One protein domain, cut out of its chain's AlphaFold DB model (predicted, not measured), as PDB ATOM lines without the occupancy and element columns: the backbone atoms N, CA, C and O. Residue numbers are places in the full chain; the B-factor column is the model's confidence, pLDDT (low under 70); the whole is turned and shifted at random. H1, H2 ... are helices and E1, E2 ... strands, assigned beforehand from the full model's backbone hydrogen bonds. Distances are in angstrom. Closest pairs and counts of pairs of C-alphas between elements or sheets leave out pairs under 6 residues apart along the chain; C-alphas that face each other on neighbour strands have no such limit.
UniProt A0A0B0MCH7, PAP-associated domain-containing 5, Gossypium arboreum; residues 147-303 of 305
ATOM      1  N   PHE A 147     152.281 125.256 225.849       73.00
ATOM      2  CA  PHE A 147     152.008 125.484 224.406       73.00
ATOM      3  C   PHE A 147     151.900 124.223 223.559       73.00
ATOM      4  O   PHE A 147     150.903 124.074 222.869       73.00
ATOM      5  N   LYS A 148     152.875 123.301 223.594       76.94
ATOM      6  CA  LYS A 148     152.802 122.091 222.761       76.94
ATOM      7  C   LYS A 148     151.611 121.238 223.185       76.94
ATOM      8  O   LYS A 148     150.858 120.764 222.338       76.94
ATOM      9  N   ARG A 149     151.403 121.090 224.496       74.56
ATOM     10  CA  ARG A 149     150.252 120.370 225.062       74.56
ATOM     11  C   ARG A 149     148.929 121.073 224.744       74.56
ATOM     12  O   ARG A 149     147.965 120.394 224.428       74.56
ATOM     13  N   SER A 150     148.903 122.402 224.754       75.50
ATOM     14  CA  SER A 150     147.777 123.265 224.402       75.50
ATOM     15  C   SER A 150     147.434 123.115 222.932       75.50
ATOM     16  O   SER A 150     146.279 122.887 222.614       75.50
ATOM     17  N   ILE A 151     148.423 123.171 222.038       80.94
ATOM     18  CA  ILE A 151     148.232 122.939 220.606       80.94
ATOM     19  C   ILE A 151     147.650 121.547 220.388       80.94
ATOM     20  O   ILE A 151     146.642 121.426 219.705       80.94
ATOM     21  N   ILE A 152     148.232 120.504 220.987       81.12
ATOM     22  CA  ILE A 152     147.732 119.130 220.841       81.12
ATOM     23  C   ILE A 152     146.301 119.010 221.378       81.12
ATOM     24  O   ILE A 152     145.437 118.500 220.672       81.12
ATOM     25  N   LEU A 153     146.036 119.502 222.590       77.31
ATOM     26  CA  LEU A 153     144.727 119.420 223.240       77.31
ATOM     27  C   LEU A 153     143.659 120.184 222.455       77.31
ATOM     28  O   LEU A 153     142.589 119.646 222.183       77.31
ATOM     29  N   ILE A 154     143.956 121.420 222.057       76.94
ATOM     30  CA  ILE A 154     143.026 122.269 221.316       76.94
ATOM     31  C   ILE A 154     142.819 121.708 219.906       76.94
ATOM     32  O   ILE A 154     141.678 121.654 219.459       76.94
ATOM     33  N   LYS A 155     143.865 121.225 219.218       82.69
ATOM     34  CA  LYS A 155     143.718 120.542 217.918       82.69
ATOM     35  C   LYS A 155     142.854 119.294 218.049       82.69
ATOM     36  O   LYS A 155     141.948 119.122 217.243       82.69
ATOM     37  N   ALA A 156     143.098 118.460 219.059       79.62
ATOM     38  CA  ALA A 156     142.312 117.258 219.308       79.62
ATOM     39  C   ALA A 156     140.842 117.601 219.572       79.62
ATOM     40  O   ALA A 156     139.965 117.014 218.951       79.62
ATOM     41  N   TRP A 157     140.564 118.596 220.414       78.00
ATOM     42  CA  TRP A 157     139.199 119.045 220.672       78.00
ATOM     43  C   TRP A 157     138.533 119.623 219.410       78.00
ATOM     44  O   TRP A 157     137.433 119.206 219.048       78.00
ATOM     45  N   CYS A 158     139.223 120.511 218.684       76.94
ATOM     46  CA  CYS A 158     138.713 121.119 217.449       76.94
ATOM     47  C   CYS A 158     138.422 120.082 216.356       76.94
ATOM     48  O   CYS A 158     137.529 120.273 215.533       76.94
ATOM     49  N   TYR A 159     139.205 119.006 216.312       80.62
ATOM     50  CA  TYR A 159     139.089 117.971 215.295       80.62
ATOM     51  C   TYR A 159     138.076 116.886 215.681       80.62
ATOM     52  O   TYR A 159     137.156 116.610 214.913       80.62
ATOM     53  N   TYR A 160     138.224 116.285 216.863       78.88
ATOM     54  CA  TYR A 160     137.432 115.127 217.279       78.88
ATOM     55  C   TYR A 160     136.069 115.505 217.862       78.88
ATOM     56  O   TYR A 160     135.088 114.830 217.558       78.88
ATOM     57  N   GLU A 161     135.997 116.573 218.662       73.38
ATOM     58  CA  GLU A 161     134.767 116.942 219.374       73.38
ATOM     59  C   GLU A 161     133.915 117.907 218.545       73.38
ATOM     60  O   GLU A 161     132.773 117.605 218.207       73.38
ATOM     61  N   SER A 162     134.470 119.062 218.172       67.62
ATOM     62  CA  SER A 162     133.691 120.125 217.520       67.62
ATOM     63  C   SER A 162     133.706 120.076 215.993       67.62
ATOM     64  O   SER A 162     132.861 120.698 215.356       67.62
ATOM     65  N   ARG A 163     134.612 119.299 215.379       81.06
ATOM     66  CA  ARG A 163     134.722 119.132 213.914       81.06
ATOM     67  C   ARG A 163     134.865 120.463 213.161       81.06
ATOM     68  O   ARG A 163     134.354 120.622 212.054       81.06
ATOM     69  N   ILE A 164     135.573 121.417 213.761       76.56
ATOM     70  CA  ILE A 164     135.781 122.772 213.228       76.56
ATOM     71  C   ILE A 164     137.161 122.966 212.590       76.56
ATOM     72  O   ILE A 164     137.423 124.026 212.029       76.56
ATOM     73  N   LEU A 165     138.056 121.976 212.686       81.38
ATOM     74  CA  LEU A 165     139.416 122.040 212.144       81.38
ATOM     75  C   LEU A 165     139.487 121.414 210.745       81.38
ATOM     76  O   LEU A 165     139.160 120.242 210.574       81.38
ATOM     77  N   GLY A 166     139.978 122.158 209.755       76.12
ATOM     78  CA  GLY A 166     140.196 121.628 208.408       76.12
ATOM     79  C   GLY A 166     140.539 122.691 207.366       76.12
ATOM     80  O   GLY A 166     140.482 123.890 207.628       76.12
ATOM     81  N   ALA A 167     140.905 122.241 206.165       61.91
ATOM     82  CA  ALA A 167     141.238 123.109 205.029       61.91
ATOM     83  C   ALA A 167     140.031 123.431 204.118       61.91
ATOM     84  O   ALA A 167     140.169 124.181 203.154       61.91
ATOM     85  N   HIS A 168     138.853 122.867 204.411       64.75
ATOM     86  CA  HIS A 168     137.629 123.050 203.627       64.75
ATOM     87  C   HIS A 168     136.836 124.303 204.045       64.75
ATOM     88  O   HIS A 168     137.029 124.858 205.129       64.75
ATOM     89  N   HIS A 169     135.926 124.756 203.176       65.00
ATOM     90  CA  HIS A 169     135.071 125.920 203.424       65.00
ATOM     91  C   HIS A 169     134.299 125.793 204.747       65.00
ATOM     92  O   HIS A 169     133.684 124.764 205.016       65.00
ATOM     93  N   GLY A 170     134.301 126.855 205.555       67.31
ATOM     94  CA  GLY A 170     133.618 126.886 206.847       67.31
ATOM     95  C   GLY A 170     134.425 126.349 208.029       67.31
ATOM     96  O   GLY A 170     133.877 126.325 209.120       67.31
ATOM     97  N   LEU A 171     135.684 125.931 207.855       78.50
ATOM     98  CA  LEU A 171     136.525 125.410 208.940       78.50
ATOM     99  C   LEU A 171     137.708 126.338 209.253       78.50
ATOM    100  O   LEU A 171     138.148 127.135 208.418       78.50
ATOM    101  N   VAL A 172     138.221 126.226 210.476       80.31
ATOM    102  CA  VAL A 172     139.442 126.894 210.934       80.31
ATOM    103  C   VAL A 172     140.641 126.083 210.452       80.31
ATOM    104  O   VAL A 172     140.713 124.871 210.661       80.31
ATOM    105  N   SER A 173     141.605 126.745 209.810       86.12
ATOM    106  CA  SER A 173     142.838 126.080 209.389       86.12
ATOM    107  C   SER A 173     143.737 125.771 210.589       86.12
ATOM    108  O   SER A 173     143.731 126.480 211.595       86.12
ATOM    109  N   THR A 174     144.568 124.735 210.466       86.19
ATOM    110  CA  THR A 174     145.583 124.420 211.481       86.19
ATOM    111  C   THR A 174     146.521 125.595 211.732       86.19
ATOM    112  O   THR A 174     146.833 125.878 212.883       86.19
ATOM    113  N   TYR A 175     146.873 126.334 210.679       88.31
ATOM    114  CA  TYR A 175     147.695 127.531 210.793       88.31
ATOM    115  C   TYR A 175     147.010 128.622 211.628       88.31
ATOM    116  O   TYR A 175     147.588 129.092 212.599       88.31
ATOM    117  N   ALA A 176     145.743 128.949 211.338       86.00
ATOM    118  CA  ALA A 176     144.977 129.929 212.115       86.00
ATOM    119  C   ALA A 176     144.891 129.555 213.604       86.00
ATOM    120  O   ALA A 176     145.014 130.417 214.476       86.00
ATOM    121  N   LEU A 177     144.697 128.263 213.889       85.06
ATOM    122  CA  LEU A 177     144.632 127.749 215.252       85.06
ATOM    123  C   LEU A 177     145.979 127.874 215.973       85.06
ATOM    124  O   LEU A 177     146.033 128.343 217.105       85.06
ATOM    125  N   GLU A 178     147.070 127.475 215.325       88.75
ATOM    126  CA  GLU A 178     148.416 127.547 215.897       88.75
ATOM    127  C   GLU A 178     148.860 128.998 216.110       88.75
ATOM    128  O   GLU A 178     149.402 129.312 217.170       88.75
ATOM    129  N   THR A 179     148.545 129.907 215.181       87.75
ATOM    130  CA  THR A 179     148.773 131.353 215.343       87.75
ATOM    131  C   THR A 179     147.995 131.918 216.530       87.75
ATOM    132  O   THR A 179     148.548 132.696 217.305       87.75
ATOM    133  N   LEU A 180     146.738 131.504 216.723       82.56
ATOM    134  CA  LEU A 180     145.947 131.917 217.883       82.56
ATOM    135  C   LEU A 180     146.580 131.432 219.192       82.56
ATOM    136  O   LEU A 180     146.755 132.216 220.124       82.56
ATOM    137  N   VAL A 181     146.957 130.156 219.270       80.75
ATOM    138  CA  VAL A 181     147.616 129.618 220.468       80.75
ATOM    139  C   VAL A 181     148.962 130.316 220.698       80.75
ATOM    140  O   VAL A 181     149.308 130.601 221.842       80.75
ATOM    141  N   LEU A 182     149.699 130.678 219.643       85.06
ATOM    142  CA  LEU A 182     150.945 131.442 219.765       85.06
ATOM    143  C   LEU A 182     150.701 132.835 220.335       85.06
ATOM    144  O   LEU A 182     151.409 133.226 221.257       85.06
ATOM    145  N   TYR A 183     149.679 133.547 219.859       83.44
ATOM    146  CA  TYR A 183     149.290 134.844 220.414       83.44
ATOM    147  C   TYR A 183     148.969 134.752 221.909       83.44
ATOM    148  O   TYR A 183     149.453 135.550 222.707       83.44
ATOM    149  N   ILE A 184     148.207 133.734 222.307       76.62
ATOM    150  CA  ILE A 184     147.862 133.491 223.709       76.62
ATOM    151  C   ILE A 184     149.133 133.380 224.565       76.62
ATOM    152  O   ILE A 184     149.287 134.085 225.562       76.62
ATOM    153  N   PHE A 185     150.073 132.534 224.156       77.69
ATOM    154  CA  PHE A 185     151.333 132.357 224.877       77.69
ATOM    155  C   PHE A 185     152.226 133.593 224.824       77.69
ATOM    156  O   PHE A 185     152.915 133.892 225.799       77.69
ATOM    157  N   HIS A 186     152.175 134.323 223.714       81.25
ATOM    158  CA  HIS A 186     152.881 135.576 223.537       81.25
ATOM    159  C   HIS A 186     152.455 136.628 224.561       81.25
ATOM    160  O   HIS A 186     153.323 137.266 225.157       81.25
ATOM    161  N   VAL A 187     151.150 136.752 224.814       74.75
ATOM    162  CA  VAL A 187     150.590 137.775 225.702       74.75
ATOM    163  C   VAL A 187     150.732 137.427 227.180       74.75
ATOM    164  O   VAL A 187     151.215 138.261 227.939       74.75
ATOM    165  N   PHE A 188     150.351 136.230 227.631       67.81
ATOM    166  CA  PHE A 188     150.289 135.959 229.081       67.81
ATOM    167  C   PHE A 188     151.361 134.997 229.601       67.81
ATOM    168  O   PHE A 188     151.145 134.309 230.596       67.81
ATOM    169  N   ASN A 189     152.520 134.974 228.940       61.88
ATOM    170  CA  ASN A 189     153.755 134.283 229.326       61.88
ATOM    171  C   ASN A 189     153.873 134.008 230.852       61.88
ATOM    172  O   ASN A 189     154.284 134.887 231.607       61.88
ATOM    173  N   LYS A 190     153.528 132.770 231.267       54.69
ATOM    174  CA  LYS A 190     153.562 132.180 232.635       54.69
ATOM    175  C   LYS A 190     152.337 132.354 233.562       54.69
ATOM    176  O   LYS A 190     152.320 131.716 234.611       54.69
ATOM    177  N   SER A 191     151.294 133.095 233.186       54.50
ATOM    178  CA  SER A 191     150.122 133.368 234.049       54.50
ATOM    179  C   SER A 191     148.847 132.638 233.604       54.50
ATOM    180  O   SER A 191     147.845 133.280 233.288       54.50
ATOM    181  N   PHE A 192     148.859 131.300 233.570       58.91
ATOM    182  CA  PHE A 192     147.680 130.509 233.190       58.91
ATOM    183  C   PHE A 192     147.326 129.427 234.198       58.91
ATOM    184  O   PHE A 192     148.199 128.674 234.626       58.91
ATOM    185  N   SER A 193     146.023 129.267 234.451       51.81
ATOM    186  CA  SER A 193     145.471 128.054 235.069       51.81
ATOM    187  C   SER A 193     145.246 126.941 234.028       51.81
ATOM    188  O   SER A 193     145.108 125.776 234.388       51.81
ATOM    189  N   GLY A 194     145.245 127.274 232.725       53.53
ATOM    190  CA  GLY A 194     145.178 126.309 231.624       53.53
ATOM    191  C   GLY A 194     144.992 126.929 230.222       53.53
ATOM    192  O   GLY A 194     144.665 128.109 230.105       53.53
ATOM    193  N   PRO A 195     145.172 126.141 229.140       49.41
ATOM    194  CA  PRO A 195     145.106 126.586 227.736       49.41
ATOM    195  C   PRO A 195     143.832 127.317 227.314       49.41
ATOM    196  O   PRO A 195     143.858 128.158 226.418       49.41
ATOM    197  N   LEU A 196     142.704 126.929 227.903       52.31
ATOM    198  CA  LEU A 196     141.377 127.311 227.433       52.31
ATOM    199  C   LEU A 196     140.923 128.663 227.980       52.31
ATOM    200  O   LEU A 196     140.031 129.280 227.412       52.31
ATOM    201  N   GLU A 197     141.551 129.149 229.049       52.69
ATOM    202  CA  GLU A 197     141.127 130.363 229.748       52.69
ATOM    203  C   GLU A 197     141.203 131.616 228.858       52.69
ATOM    204  O   GLU A 197     140.421 132.554 229.017       52.69
ATOM    205  N   VAL A 198     142.110 131.624 227.881       50.97
ATOM    206  CA  VAL A 198     142.413 132.817 227.079       50.97
ATOM    207  C   VAL A 198     141.559 132.937 225.834       50.97
ATOM    208  O   VAL A 198     141.094 134.031 225.526       50.97
ATOM    209  N   ALA A 199     141.293 131.823 225.145       53.34
ATOM    210  CA  ALA A 199     140.399 131.825 223.988       53.34
ATOM    211  C   ALA A 199     138.987 132.314 224.369       53.34
ATOM    212  O   ALA A 199     138.306 132.930 223.552       53.34
ATOM    213  N   ILE A 200     138.586 132.090 225.627       53.38
ATOM    214  CA  ILE A 200     137.279 132.465 226.182       53.38
ATOM    215  C   ILE A 200     137.182 133.959 226.522       53.38
ATOM    216  O   ILE A 200     136.091 134.522 226.461       53.38
ATOM    217  N   LYS A 201     138.290 134.598 226.920       56.56
ATOM    218  CA  LYS A 201     138.300 135.978 227.440       56.56
ATOM    219  C   LYS A 201     138.556 137.046 226.368       56.56
ATOM    220  O   LYS A 201     138.481 138.229 226.682       56.56
ATOM    221  N   PHE A 202     138.882 136.651 225.136       67.88
ATOM    222  CA  PHE A 202     139.160 137.589 224.047       67.88
ATOM    223  C   PHE A 202     137.867 138.135 223.417       67.88
ATOM    224  O   PHE A 202     136.941 137.374 223.132       67.88
ATOM    225  N   ASP A 203     137.810 139.449 223.182       69.12
ATOM    226  CA  ASP A 203     136.669 140.122 222.550       69.12
ATOM    227  C   ASP A 203     136.743 140.011 221.020       69.12
ATOM    228  O   ASP A 203     137.253 140.881 220.313       69.12
ATOM    229  N   TRP A 204     136.220 138.898 220.513       69.19
ATOM    230  CA  TRP A 204     136.151 138.594 219.086       69.19
ATOM    231  C   TRP A 204     135.170 139.474 218.301       69.19
ATOM    232  O   TRP A 204     135.233 139.495 217.071       69.19
ATOM    233  N   GLU A 205     134.242 140.159 218.978       69.38
ATOM    234  CA  GLU A 205     133.233 140.983 218.306       69.38
ATOM    235  C   GLU A 205     133.792 142.342 217.902       69.38
ATOM    236  O   GLU A 205     133.390 142.874 216.866       69.38
ATOM    237  N   ASN A 206     134.735 142.874 218.685       75.62
ATOM    238  CA  ASN A 206     135.306 144.200 218.459       75.62
ATOM    239  C   ASN A 206     136.771 144.177 218.009       75.62
ATOM    240  O   ASN A 206     137.239 145.189 217.485       75.62
ATOM    241  N   PHE A 207     137.493 143.059 218.161       79.81
ATOM    242  CA  PHE A 207     138.928 142.997 217.873       79.81
ATOM    243  C   PHE A 207     139.334 141.823 216.974       79.81
ATOM    244  O   PHE A 207     138.769 140.730 217.006       79.81
ATOM    245  N   CYS A 208     140.388 142.052 216.194       84.06
ATOM    246  CA  CYS A 208     141.161 141.019 215.516       84.06
ATOM    247  C   CYS A 208     142.370 140.624 216.375       84.06
ATOM    248  O   CYS A 208     142.976 141.472 217.035       84.06
ATOM    249  N   VAL A 209     142.762 139.351 216.318       86.44
ATOM    250  CA  VAL A 209     143.997 138.855 216.942       86.44
ATOM    251  C   VAL A 209     145.185 139.083 216.007       86.44
ATOM    252  O   VAL A 209     145.129 138.697 214.841       86.44
ATOM    253  N   SER A 210     146.277 139.649 216.520       87.81
ATOM    254  CA  SER A 210     147.573 139.771 215.838       87.81
ATOM    255  C   SER A 210     148.705 139.565 216.842       87.81
ATOM    256  O   SER A 210     148.560 139.931 218.004       87.81
ATOM    257  N   LEU A 211     149.859 139.040 216.412       87.06
ATOM    258  CA  LEU A 211     151.043 138.936 217.285       87.06
ATOM    259  C   LEU A 211     151.536 140.300 217.793       87.06
ATOM    260  O   LEU A 211     152.206 140.357 218.816       87.06
ATOM    261  N   TRP A 212     151.171 141.391 217.119       86.88
ATOM    262  CA  TRP A 212     151.485 142.754 217.550       86.88
ATOM    263  C   TRP A 212     150.542 143.290 218.637       86.88
ATOM    264  O   TRP A 212     150.843 144.325 219.226       86.88
ATOM    265  N   GLY A 213     149.438 142.586 218.913       86.44
ATOM    266  CA  GLY A 213     148.388 142.975 219.855       86.44
ATOM    267  C   GLY A 213     146.989 142.960 219.225       86.44
ATOM    268  O   GLY A 213     146.846 142.652 218.040       86.44
ATOM    269  N   PRO A 214     145.933 143.258 220.000       87.06
ATOM    270  CA  PRO A 214     144.576 143.307 219.472       87.06
ATOM    271  C   PRO A 214     144.397 144.510 218.536       87.06
ATOM    272  O   PRO A 214     144.840 145.614 218.843       87.06
ATOM    273  N   VAL A 215     143.735 144.306 217.396       87.81
ATOM    274  CA  VAL A 215     143.442 145.366 216.413       87.81
ATOM    275  C   VAL A 215     141.940 145.648 216.417       87.81
ATOM    276  O   VAL A 215     141.177 144.724 216.116       87.81
ATOM    277  N   PRO A 216     141.482 146.871 216.735       87.69
ATOM    278  CA  PRO A 216     140.063 147.206 216.690       87.69
ATOM    279  C   PRO A 216     139.491 147.013 215.284       87.69
ATOM    280  O   PRO A 216     140.028 147.520 214.303       87.69
ATOM    281  N   ILE A 217     138.355 146.331 215.159       85.81
ATOM    282  CA  ILE A 217     137.672 146.167 213.865       85.81
ATOM    283  C   ILE A 217     137.244 147.531 213.304       85.81
ATOM    284  O   ILE A 217     137.228 147.720 212.091       85.81
ATOM    285  N   SER A 218     136.955 148.496 214.180       87.44
ATOM    286  CA  SER A 218     136.628 149.876 213.817       87.44
ATOM    287  C   SER A 218     137.790 150.658 213.197       87.44
ATOM    288  O   SER A 218     137.523 151.655 212.532       87.44
ATOM    289  N   SER A 219     139.050 150.237 213.388       87.25
ATOM    290  CA  SER A 219     140.209 150.901 212.775       87.25
ATOM    291  C   SER A 219     140.501 150.397 211.359       87.25
ATOM    292  O   SER A 219     141.274 151.018 210.635       87.25
ATOM    293  N   LEU A 220     139.895 149.282 210.937       85.88
ATOM    294  CA  LEU A 220     140.128 148.710 209.613       85.88
ATOM    295  C   LEU A 220     139.665 149.675 208.501       85.88
ATOM    296  O   LEU A 220     138.604 150.290 208.628       85.88
ATOM    297  N   PRO A 221     140.414 149.789 207.383       83.56
ATOM    298  CA  PRO A 221     141.516 148.921 206.948       83.56
ATOM    299  C   PRO A 221     142.900 149.284 207.515       83.56
ATOM    300  O   PRO A 221     143.876 148.614 207.180       83.56
ATOM    301  N   GLU A 222     143.008 150.318 208.352       84.69
ATOM    302  CA  GLU A 222     144.265 150.716 208.985       84.69
ATOM    303  C   GLU A 222     144.579 149.773 210.161       84.69
ATOM    304  O   GLU A 222     143.927 149.773 211.211       84.69
ATOM    305  N   ILE A 223     145.557 148.885 209.948       83.31
ATOM    306  CA  ILE A 223     145.925 147.840 210.910       83.31
ATOM    307  C   ILE A 223     146.844 148.442 211.976       83.31
ATOM    308  O   ILE A 223     148.069 148.350 211.893       83.31
ATOM    309  N   THR A 224     146.228 149.032 212.996       85.94
ATOM    310  CA  THR A 224     146.919 149.592 214.160       85.94
ATOM    311  C   THR A 224     146.621 148.733 215.381       85.94
ATOM    312  O   THR A 224     145.501 148.721 215.889       85.94
ATOM    313  N   ALA A 225     147.620 147.977 215.836       86.25
ATOM    314  CA  ALA A 225     147.490 147.131 217.018       86.25
ATOM    315  C   ALA A 225     147.618 147.955 218.305       86.25
ATOM    316  O   ALA A 225     148.535 148.766 218.452       86.25
ATOM    317  N   GLU A 226     146.720 147.710 219.255       87.38
ATOM    318  CA  GLU A 226     146.905 148.136 220.637       87.38
ATOM    319  C   GLU A 226     148.015 147.313 221.301       87.38
ATOM    320  O   GLU A 226     148.408 146.250 220.821       87.38
ATOM    321  N   LEU A 227     148.520 147.785 222.444       82.56
ATOM    322  CA  LEU A 227     149.518 147.028 223.194       82.56
ATOM    323  C   LEU A 227     148.952 145.654 223.600       82.56
ATOM    324  O   LEU A 227     147.867 145.604 224.187       82.56
ATOM    325  N   PRO A 228     149.693 144.547 223.379       78.88
ATOM    326  CA  PRO A 228     149.227 143.211 223.744       78.88
ATOM    327  C   PRO A 228     148.895 143.069 225.237       78.88
ATOM    328  O   PRO A 228     148.070 142.242 225.617       78.88
ATOM    329  N   ARG A 229     149.517 143.895 226.089       73.75
ATOM    330  CA  ARG A 229     149.246 143.990 227.524       73.75
ATOM    331  C   ARG A 229     149.187 145.447 227.981       73.75
ATOM    332  O   ARG A 229     149.991 146.267 227.544       73.75
ATOM    333  N   LYS A 230     148.287 145.742 228.925       72.94
ATOM    334  CA  LYS A 230     148.156 147.067 229.569       72.94
ATOM    335  C   LYS A 230     148.982 147.209 230.851       72.94
ATOM    336  O   LYS A 230     149.257 148.323 231.272       72.94
ATOM    337  N   ASP A 231     149.370 146.091 231.462       72.25
ATOM    338  CA  ASP A 231     150.120 146.035 232.724       72.25
ATOM    339  C   ASP A 231     151.647 146.119 232.538       72.25
ATOM    340  O   ASP A 231     152.387 146.084 233.516       72.25
ATOM    341  N   GLY A 232     152.124 146.215 231.291       71.06
ATOM    342  CA  GLY A 232     153.550 146.299 230.970       71.06
ATOM    343  C   GLY A 232     154.343 145.010 231.219       71.06
ATOM    344  O   GLY A 232     155.570 145.062 231.216       71.06
ATOM    345  N   GLY A 233     153.679 143.870 231.443       72.25
ATOM    346  CA  GLY A 233     154.363 142.595 231.669       72.25
ATOM    347  C   GLY A 233     155.161 142.102 230.455       72.25
ATOM    348  O   GLY A 233     154.900 142.484 229.313       72.25
ATOM    349  N   GLU A 234     156.130 141.220 230.704       79.69
ATOM    350  CA  GLU A 234     156.983 140.662 229.650       79.69
ATOM    351  C   GLU A 234     156.200 139.759 228.682       79.69
ATOM    352  O   GLU A 234     155.372 138.935 229.085       79.69
ATOM    353  N   LEU A 235     156.494 139.904 227.388       81.50
ATOM    354  CA  LEU A 235     155.942 139.085 226.307       81.50
ATOM    355  C   LEU A 235     156.879 137.914 225.994       81.50
ATOM    356  O   LEU A 235     158.080 137.989 226.243       81.50
ATOM    357  N   LEU A 236     156.347 136.836 225.410       80.75
ATOM    358  CA  LEU A 236     157.174 135.684 225.013       80.75
ATOM    359  C   LEU A 236     158.157 136.021 223.885       80.75
ATOM    360  O   LEU A 236     159.265 135.500 223.858       80.75
ATOM    361  N   LEU A 237     157.723 136.848 222.929       86.25
ATOM    362  CA  LEU A 237     158.505 137.196 221.741       86.25
ATOM    363  C   LEU A 237     158.883 138.672 221.812       86.25
ATOM    364  O   LEU A 237     158.055 139.514 222.161       86.25
ATOM    365  N   SER A 238     160.123 139.004 221.465       86.31
ATOM    366  CA  SER A 238     160.556 140.399 221.417       86.31
ATOM    367  C   SER A 238     160.018 141.097 220.162       86.31
ATOM    368  O   SER A 238     159.828 140.473 219.117       86.31
ATOM    369  N   LYS A 239     159.819 142.423 220.227       85.88
ATOM    370  CA  LYS A 239     159.468 143.224 219.035       85.88
ATOM    371  C   LYS A 239     160.497 143.053 217.918       85.88
ATOM    372  O   LYS A 239     160.134 142.968 216.752       85.88
ATOM    373  N   TYR A 240     161.774 142.981 218.296       84.50
ATOM    374  CA  TYR A 240     162.873 142.753 217.366       84.50
ATOM    375  C   TYR A 240     162.708 141.427 216.613       84.50
ATOM    376  O   TYR A 240     162.756 141.424 215.389       84.50
ATOM    377  N   PHE A 241     162.397 140.331 217.318       85.69
ATOM    378  CA  PHE A 241     162.134 139.037 216.685       85.69
ATOM    379  C   PHE A 241     160.992 139.106 215.670       85.69
ATOM    380  O   PHE A 241     161.150 138.661 214.538       85.69
ATOM    381  N   LEU A 242     159.859 139.704 216.056       87.31
ATOM    382  CA  LEU A 242     158.706 139.839 215.164       87.31
ATOM    383  C   LEU A 242     159.062 140.638 213.898       87.31
ATOM    384  O   LEU A 242     158.678 140.243 212.795       87.31
ATOM    385  N   HIS A 243     159.846 141.714 214.031       87.06
ATOM    386  CA  HIS A 243     160.338 142.490 212.890       87.06
ATOM    387  C   HIS A 243     161.293 141.692 211.996       87.06
ATOM    388  O   HIS A 243     161.139 141.734 210.774       87.06
ATOM    389  N   THR A 244     162.243 140.949 212.569       82.69
ATOM    390  CA  THR A 244     163.170 140.098 211.807       82.69
ATOM    391  C   THR A 244     162.405 139.019 211.041       82.69
ATOM    392  O   THR A 244     162.618 138.859 209.840       82.69
ATOM    393  N   CYS A 245     161.468 138.322 211.694       82.19
ATOM    394  CA  CYS A 245     160.633 137.306 211.054       82.19
ATOM    395  C   CYS A 245     159.796 137.889 209.917       82.19
ATOM    396  O   CYS A 245     159.786 137.332 208.824       82.19
ATOM    397  N   SER A 246     159.139 139.029 210.143       85.44
ATOM    398  CA  SER A 246     158.379 139.699 209.088       85.44
ATOM    399  C   SER A 246     159.286 140.109 207.928       85.44
ATOM    400  O   SER A 246     158.919 139.917 206.780       85.44
ATOM    401  N   SER A 247     160.478 140.639 208.194       82.12
ATOM    402  CA  SER A 247     161.400 141.073 207.134       82.12
ATOM    403  C   SER A 247     161.941 139.907 206.305       82.12
ATOM    404  O   SER A 247     162.211 140.073 205.120       82.12
ATOM    405  N   ARG A 248     162.123 138.738 206.928       80.88
ATOM    406  CA  ARG A 248     162.730 137.563 206.291       80.88
ATOM    407  C   ARG A 248     161.711 136.671 205.587       80.88
ATOM    408  O   ARG A 248     162.019 136.142 204.529       80.88
ATOM    409  N   TYR A 249     160.524 136.508 206.170       80.25
ATOM    410  CA  TYR A 249     159.550 135.500 205.747       80.25
ATOM    411  C   TYR A 249     158.237 136.082 205.210       80.25
ATOM    412  O   TYR A 249     157.393 135.320 204.736       80.25
ATOM    413  N   ALA A 250     158.011 137.400 205.289       81.19
ATOM    414  CA  ALA A 250     156.811 137.978 204.692       81.19
ATOM    415  C   ALA A 250     156.848 137.817 203.171       81.19
ATOM    416  O   ALA A 250     157.772 138.260 202.490       81.19
ATOM    417  N   VAL A 251     155.805 137.194 202.628       68.12
ATOM    418  CA  VAL A 251     155.677 136.988 201.188       68.12
ATOM    419  C   VAL A 251     155.040 138.232 200.570       68.12
ATOM    420  O   VAL A 251     153.835 138.464 200.708       68.12
ATOM    421  N   CYS A 252     155.833 139.018 199.841       54.22
ATOM    422  CA  CYS A 252     155.338 140.092 198.980       54.22
ATOM    423  C   CYS A 252     154.603 139.495 197.768       54.22
ATOM    424  O   CYS A 252     155.206 139.259 196.727       54.22
ATOM    425  N   GLN A 253     153.300 139.232 197.879       53.47
ATOM    426  CA  GLN A 253     152.482 138.950 196.693       53.47
ATOM    427  C   GLN A 253     152.088 140.250 195.976       53.47
ATOM    428  O   GLN A 253     151.761 141.242 196.624       53.47
ATOM    429  N   GLU A 254     152.015 140.201 194.642       48.75
ATOM    430  CA  GLU A 254     151.576 141.284 193.736       48.75
ATOM    431  C   GLU A 254     150.161 141.829 194.038       48.75
ATOM    432  O   GLU A 254     149.795 142.919 193.609       48.75
ATOM    433  N   ASN A 255     149.372 141.124 194.857       48.06
ATOM    434  CA  ASN A 255     148.058 141.552 195.349       48.06
ATOM    435  C   ASN A 255     148.151 142.563 196.513       48.06
ATOM    436  O   ASN A 255     147.439 142.435 197.515       48.06
ATOM    437  N   GLN A 256     149.018 143.572 196.399       51.41
ATOM    438  CA  GLN A 256     149.190 144.622 197.414       51.41
ATOM    439  C   GLN A 256     147.979 145.565 197.550       51.41
ATOM    440  O   GLN A 256     147.934 146.380 198.464       51.41
ATOM    441  N   GLY A 257     146.974 145.446 196.675       57.22
ATOM    442  CA  GLY A 257     145.806 146.329 196.668       57.22
ATOM    443  C   GLY A 257     144.586 145.845 197.456       57.22
ATOM    444  O   GLY A 257     143.644 146.620 197.606       57.22
ATOM    445  N   GLN A 258     144.540 144.591 197.930       70.56
ATOM    446  CA  GLN A 258     143.349 144.119 198.647       70.56
ATOM    447  C   GLN A 258     143.422 144.472 200.140       70.56
ATOM    448  O   GLN A 258     144.354 144.021 200.817       70.56
ATOM    449  N   PRO A 259     142.455 145.258 200.658       81.88
ATOM    450  CA  PRO A 259     142.391 145.594 202.072       81.88
ATOM    451  C   PRO A 259     142.045 144.357 202.902       81.88
ATOM    452  O   PRO A 259     141.403 143.422 202.416       81.88
ATOM    453  N   PHE A 260     142.440 144.363 204.175       86.44
ATOM    454  CA  PHE A 260     142.030 143.323 205.113       86.44
ATOM    455  C   PHE A 260     140.499 143.279 205.214       86.44
ATOM    456  O   PHE A 260     139.856 144.286 205.508       86.44
ATOM    457  N   VAL A 261     139.912 142.101 204.989       86.69
ATOM    458  CA  VAL A 261     138.462 141.895 205.083       86.69
ATOM    459  C   VAL A 261     138.136 141.157 206.378       86.69
ATOM    460  O   VAL A 261     138.449 139.971 206.536       86.69
ATOM    461  N   SER A 262     137.465 141.851 207.296       83.44
ATOM    462  CA  SER A 262     136.951 141.241 208.520       83.44
ATOM    463  C   SER A 262     135.798 140.271 208.222       83.44
ATOM    464  O   SER A 262     135.012 140.425 207.281       83.44
ATOM    465  N   LYS A 263     135.735 139.214 209.026       81.25
ATOM    466  CA  LYS A 263     134.730 138.147 209.040       81.25
ATOM    467  C   LYS A 263     134.301 137.904 210.494       81.25
ATOM    468  O   LYS A 263     134.373 138.805 211.322       81.25
ATOM    469  N   HIS A 264     133.830 136.697 210.802       74.44
ATOM    470  CA  HIS A 264     133.402 136.304 212.150       74.44
ATOM    471  C   HIS A 264     134.536 135.774 213.031       74.44
ATOM    472  O   HIS A 264     134.419 135.800 214.248       74.44
ATOM    473  N   PHE A 265     135.618 135.296 212.422       78.88
ATOM    474  CA  PHE A 265     136.830 134.871 213.109       78.88
ATOM    475  C   PHE A 265     137.988 135.627 212.464       78.88
ATOM    476  O   PHE A 265     138.227 135.471 211.268       78.88
ATOM    477  N   ASN A 266     138.632 136.514 213.222       85.31
ATOM    478  CA  ASN A 266     139.601 137.467 212.687       85.31
ATOM    479  C   ASN A 266     140.964 137.252 213.333       85.31
ATOM    480  O   ASN A 266     141.228 137.733 214.433       85.31
ATOM    481  N   VAL A 267     141.824 136.525 212.626       88.56
ATOM    482  CA  VAL A 267     143.227 136.327 212.999       88.56
ATOM    483  C   VAL A 267     144.071 136.881 211.862       88.56
ATOM    484  O   VAL A 267     143.981 136.402 210.731       88.56
ATOM    485  N   ILE A 268     144.843 137.920 212.158       90.31
ATOM    486  CA  ILE A 268     145.750 138.559 211.212       90.31
ATOM    487  C   ILE A 268     146.972 137.664 211.053       90.31
ATOM    488  O   ILE A 268     147.620 137.293 212.033       90.31
ATOM    489  N   ASP A 269     147.269 137.315 209.809       90.06
ATOM    490  CA  ASP A 269     148.456 136.549 209.454       90.06
ATOM    491  C   ASP A 269     149.734 137.356 209.782       90.06
ATOM    492  O   ASP A 269     149.903 138.467 209.265       90.06
ATOM    493  N   PRO A 270     150.648 136.823 210.618       89.62
ATOM    494  CA  PRO A 270     151.869 137.525 211.014       89.62
ATOM    495  C   PRO A 270     152.831 137.839 209.865       89.62
ATOM    496  O   PRO A 270     153.631 138.765 209.987       89.62
ATOM    497  N   LEU A 271     152.781 137.067 208.778       89.12
ATOM    498  CA  LEU A 271     153.656 137.213 207.611       89.12
ATOM    499  C   LEU A 271     152.943 137.889 206.436       89.12
ATOM    500  O   LEU A 271     153.577 138.234 205.438       89.12
ATOM    501  N   ARG A 272     151.626 138.096 206.541       87.88
ATOM    502  CA  ARG A 272     150.817 138.735 205.506       87.88
ATOM    503  C   ARG A 272     149.663 139.530 206.112       87.88
ATOM    504  O   ARG A 272     148.528 139.078 206.146       87.88
ATOM    505  N   ILE A 273     149.923 140.770 206.507       86.81
ATOM    506  CA  ILE A 273     148.974 141.595 207.279       86.81
ATOM    507  C   ILE A 273     147.582 141.781 206.644       86.81
ATOM    508  O   ILE A 273     146.605 141.948 207.363       86.81
ATOM    509  N   ASN A 274     147.448 141.722 205.313       86.19
ATOM    510  CA  ASN A 274     146.146 141.823 204.642       86.19
ATOM    511  C   ASN A 274     145.366 140.500 204.589       86.19
ATOM    512  O   ASN A 274     144.227 140.459 204.120       86.19
ATOM    513  N   ASN A 275     145.959 139.410 205.070       89.44
ATOM    514  CA  ASN A 275     145.363 138.093 205.086       89.44
ATOM    515  C   ASN A 275     144.680 137.808 206.430       89.44
ATOM    516  O   ASN A 275     145.319 137.723 207.478       89.44
ATOM    517  N   ASN A 276     143.370 137.585 206.372       89.44
ATOM    518  CA  ASN A 276     142.612 137.041 207.488       89.44
ATOM    519  C   ASN A 276     142.663 135.506 207.452       89.44
ATOM    520  O   ASN A 276     142.052 134.878 206.581       89.44
ATOM    521  N   LEU A 277     143.336 134.881 208.419       88.12
ATOM    522  CA  LEU A 277     143.434 133.419 208.521       88.12
ATOM    523  C   LEU A 277     142.085 132.747 208.805       88.12
ATOM    524  O   LEU A 277     141.904 131.565 208.506       88.12
ATOM    525  N   GLY A 278     141.120 133.503 209.328       82.81
ATOM    526  CA  GLY A 278     139.743 133.075 209.551       82.81
ATOM    527  C   GLY A 278     138.788 133.339 208.389       82.81
ATOM    528  O   GLY A 278     137.585 133.123 208.532       82.81
ATOM    529  N   ARG A 279     139.285 133.766 207.218       83.38
ATOM    530  CA  ARG A 279     138.461 134.126 206.043       83.38
ATOM    531  C   ARG A 279     137.488 133.038 205.571       83.38
ATOM    532  O   ARG A 279     136.483 133.361 204.942       83.38
ATOM    533  N   SER A 280     137.789 131.770 205.859       78.88
ATOM    534  CA  SER A 280     136.960 130.616 205.491       78.88
ATOM    535  C   SER A 280     135.747 130.418 206.407       78.88
ATOM    536  O   SER A 280     134.847 129.663 206.045       78.88
ATOM    537  N   VAL A 281     135.696 131.082 207.567       73.81
ATOM    538  CA  VAL A 281     134.624 130.936 208.564       73.81
ATOM    539  C   VAL A 281     133.448 131.855 208.210       73.81
ATOM    540  O   VAL A 281     133.593 133.076 208.099       73.81
ATOM    541  N   SER A 282     132.262 131.271 208.018       63.66
ATOM    542  CA  SER A 282     131.042 131.985 207.605       63.66
ATOM    543  C   SER A 282     130.106 132.306 208.782       63.66
ATOM    544  O   SER A 282     130.281 131.802 209.886       63.66
ATOM    545  N   LYS A 283     129.061 133.119 208.545       53.91
ATOM    546  CA  LYS A 283     128.051 133.507 209.556       53.91
ATOM    547  C   LYS A 283     127.214 132.330 210.081       53.91
ATOM    548  O   LYS A 283     126.754 132.377 211.214       53.91
ATOM    549  N   VAL A 284     127.042 131.264 209.292       49.16
ATOM    550  CA  VAL A 284     126.421 130.001 209.752       49.16
ATOM    551  C   VAL A 284     127.383 129.233 210.670       49.16
ATOM    552  O   VAL A 284     126.957 128.592 211.625       49.16
ATOM    553  N   GLY A 285     128.689 129.409 210.454       47.47
ATOM    554  CA  GLY A 285     129.775 128.984 211.337       47.47
ATOM    555  C   GLY A 285     130.004 129.886 212.554       47.47
ATOM    556  O   GLY A 285     130.980 129.698 213.268       47.47
ATOM    557  N   ARG A 286     129.120 130.854 212.852       43.53
ATOM    558  CA  ARG A 286     129.195 131.656 214.091       43.53
ATOM    559  C   ARG A 286     129.174 130.762 215.340       43.53
ATOM    560  O   ARG A 286     129.910 131.027 216.282       43.53
ATOM    561  N   LYS A 287     128.475 129.619 215.253       47.62
ATOM    562  CA  LYS A 287     128.532 128.537 216.245       47.62
ATOM    563  C   LYS A 287     129.924 127.932 216.435       47.62
ATOM    564  O   LYS A 287     130.151 127.405 217.499       47.62
ATOM    565  N   GLN A 288     130.851 128.024 215.479       47.66
ATOM    566  CA  GLN A 288     132.174 127.374 215.520       47.66
ATOM    567  C   GLN A 288     133.227 128.229 216.243       47.66
ATOM    568  O   GLN A 288     134.005 127.716 217.040       47.66
ATOM    569  N   GLY A 289     133.220 129.549 216.017       47.44
ATOM    570  CA  GLY A 289     133.999 130.496 216.829       47.44
ATOM    571  C   GLY A 289     133.458 130.577 218.259       47.44
ATOM    572  O   GLY A 289     134.222 130.522 219.221       47.44
ATOM    573  N   GLU A 290     132.128 130.592 218.399       49.00
ATOM    574  CA  GLU A 290     131.458 130.428 219.689       49.00
ATOM    575  C   GLU A 290     131.709 129.038 220.286       49.00
ATOM    576  O   GLU A 290     131.834 128.955 221.491       49.00
ATOM    577  N   GLU A 291     131.867 127.959 219.513       51.88
ATOM    578  CA  GLU A 291     132.219 126.617 220.006       51.88
ATOM    579  C   GLU A 291     133.657 126.551 220.504       51.88
ATOM    580  O   GLU A 291     133.877 125.898 221.509       51.88
ATOM    581  N   ILE A 292     134.632 127.252 219.919       52.09
ATOM    582  CA  ILE A 292     135.972 127.376 220.537       52.09
ATOM    583  C   ILE A 292     135.847 128.011 221.934       52.09
ATOM    584  O   ILE A 292     136.463 127.547 222.897       52.09
ATOM    585  N   VAL A 293     134.984 129.022 222.070       46.72
ATOM    586  CA  VAL A 293     134.700 129.724 223.335       46.72
ATOM    587  C   VAL A 293     133.834 128.880 224.299       46.72
ATOM    588  O   VAL A 293     134.091 128.839 225.501       46.72
ATOM    589  N   ILE A 294     132.821 128.163 223.811       44.62
ATOM    590  CA  ILE A 294     131.877 127.319 224.571       44.62
ATOM    591  C   ILE A 294     132.524 125.980 224.936       44.62
ATOM    592  O   ILE A 294     132.304 125.470 226.027       44.62
ATOM    593  N   GLY A 295     133.354 125.427 224.062       47.28
ATOM    594  CA  GLY A 295     134.212 124.267 224.278       47.28
ATOM    595  C   GLY A 295     135.238 124.525 225.365       47.28
ATOM    596  O   GLY A 295     135.406 123.694 226.254       47.28
ATOM    597  N   GLY A 296     135.820 125.728 225.376       42.88
ATOM    598  CA  GLY A 296     136.604 126.214 226.506       42.88
ATOM    599  C   GLY A 296     135.812 126.220 227.823       42.88
ATOM    600  O   GLY A 296     136.315 125.746 228.840       42.88
ATOM    601  N   LYS A 297     134.553 126.686 227.808       37.47
ATOM    602  CA  LYS A 297     133.661 126.692 228.989       37.47
ATOM    603  C   LYS A 297     133.219 125.286 229.434       37.47
ATOM    604  O   LYS A 297     133.191 125.019 230.634       37.47
ATOM    605  N   LYS A 298     132.910 124.377 228.499       38.44
ATOM    606  CA  LYS A 298     132.570 122.967 228.775       38.44
ATOM    607  C   LYS A 298     133.766 122.218 229.350       38.44
ATOM    608  O   LYS A 298     133.660 121.633 230.416       38.44
ATOM    609  N   CYS A 299     134.925 122.297 228.709       38.53
ATOM    610  CA  CYS A 299     136.120 121.586 229.154       38.53
ATOM    611  C   CYS A 299     136.661 122.127 230.498       38.53
ATOM    612  O   CYS A 299     137.273 121.378 231.247       38.53
ATOM    613  N   GLY A 300     136.381 123.387 230.857       32.66
ATOM    614  CA  GLY A 300     136.627 123.895 232.213       32.66
ATOM    615  C   GLY A 300     135.677 123.336 233.282       32.66
ATOM    616  O   GLY A 300     136.051 123.284 234.442       32.66
ATOM    617  N   SER A 301     134.471 122.897 232.917       31.83
ATOM    618  CA  SER A 301     133.466 122.380 233.863       31.83
ATOM    619  C   SER A 301     133.439 120.850 233.962       31.83
ATOM    620  O   SER A 301     133.082 120.338 235.010       31.83
ATOM    621  N   THR A 302     133.859 120.109 232.927       34.72
ATOM    622  CA  THR A 302     133.845 118.624 232.933       34.72
ATOM    623  C   THR A 302     135.109 117.970 233.506       34.72
ATOM    624  O   THR A 302     135.120 116.763 233.695       34.72
ATOM    625  N   TRP A 303     136.181 118.734 233.739       30.66
ATOM    626  CA  TRP A 303     137.470 118.221 234.243       30.66
ATOM    627  C   TRP A 303     137.801 118.686 235.674       30.66
ATOM    628  O   TRP A 303     138.883 118.385 236.174       30.66
TER     629      TRP A 303
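This is residues 147 to 303 of the 305 residues of the protein "PAP-associated domain-containing 5" of Gossypium arboreum (UniProt A0A0B0MCH7). Four helices gather at one end of this domain, the hairpin of H1 and H2 next to the crossed pair H3 and H5, while the other end is mostly long loops, with the short strand E1 among them and H4 at the far edge, touching no helix. H2 lies nearest the middle, between the other three clustered helices and the loops. The printed part has 157 residues with five named helices and one named strand, in the order H1, H2, H3, H4, E1, H5; under half of the residues are in named elements, and by these the class is mostly helix. The whole is compact, with a radius of gyration of the C-alphas of 15.3 A and spans of 46 by 37 by 28 A.

The longest helix, H5, residues 286 to 302, has a kink of 35 degrees near residue 293. It touches H3, residues 196 to 201, opposite ways at a steep tilt of 51 degrees; their closest C-alphas, those of Ile 200 and Val 293, are 4.7 A apart. H1, residues 147 to 161, is close to H5 but not clearly touching, with the C-alphas of Cys 158 and Ile 292 closest at 7.5 A. H1 and H2, residues 174 to 188, form a helical hairpin and touch at a steep tilt of 44 degrees; their closest C-alphas are those of Ile 151 and Glu 178, at 6.6 A. H2 and H3 are close but not clearly touching, about perpendicular at 80 degrees, with the C-alphas of Ile 184 and Val 198 closest at 6.4 A. H4, residues 239 to 249, is apart from H2 and H5, and only just apart from E1, residues 272 to 276, with their closest C-alphas at 8.4 A. E1 pairs with no named strand, but residues 207 to 208 pair antiparallel with residues 215 to 216. Each O i to N i+4 pair is within hydrogen-bond range in H1, H2, H4 and H5; in H3 0 of 2 are, beside 1 of 3 O i to N i+3 pairs.

H5 measures 23.4 A from first to last C-alpha, H2 21.6 A, H1 19.9 A, H4 15.4 A, H3 9.2 A and E1 8.6 A. H1 begins at C-alpha 147 (152.008, 125.484, 224.406), H4 at C-alpha 239 (159.468, 143.224, 219.035), and H5 ends at C-alpha 302 (133.845, 118.624, 232.933).

The two C-alphas farthest apart, those of Glu 254 and Trp 303, are 48.7 A apart. The printed part has no cut. The links H1 to H2, H3 to H4 and H4 to E1 are long, with 12, 37 and 22 residues. The mean pLDDT of the printed part is 72.5; 52 residues are under 70, namely 162, 167 to 170, 188 to 205, 251 to 257 and 282 to 303.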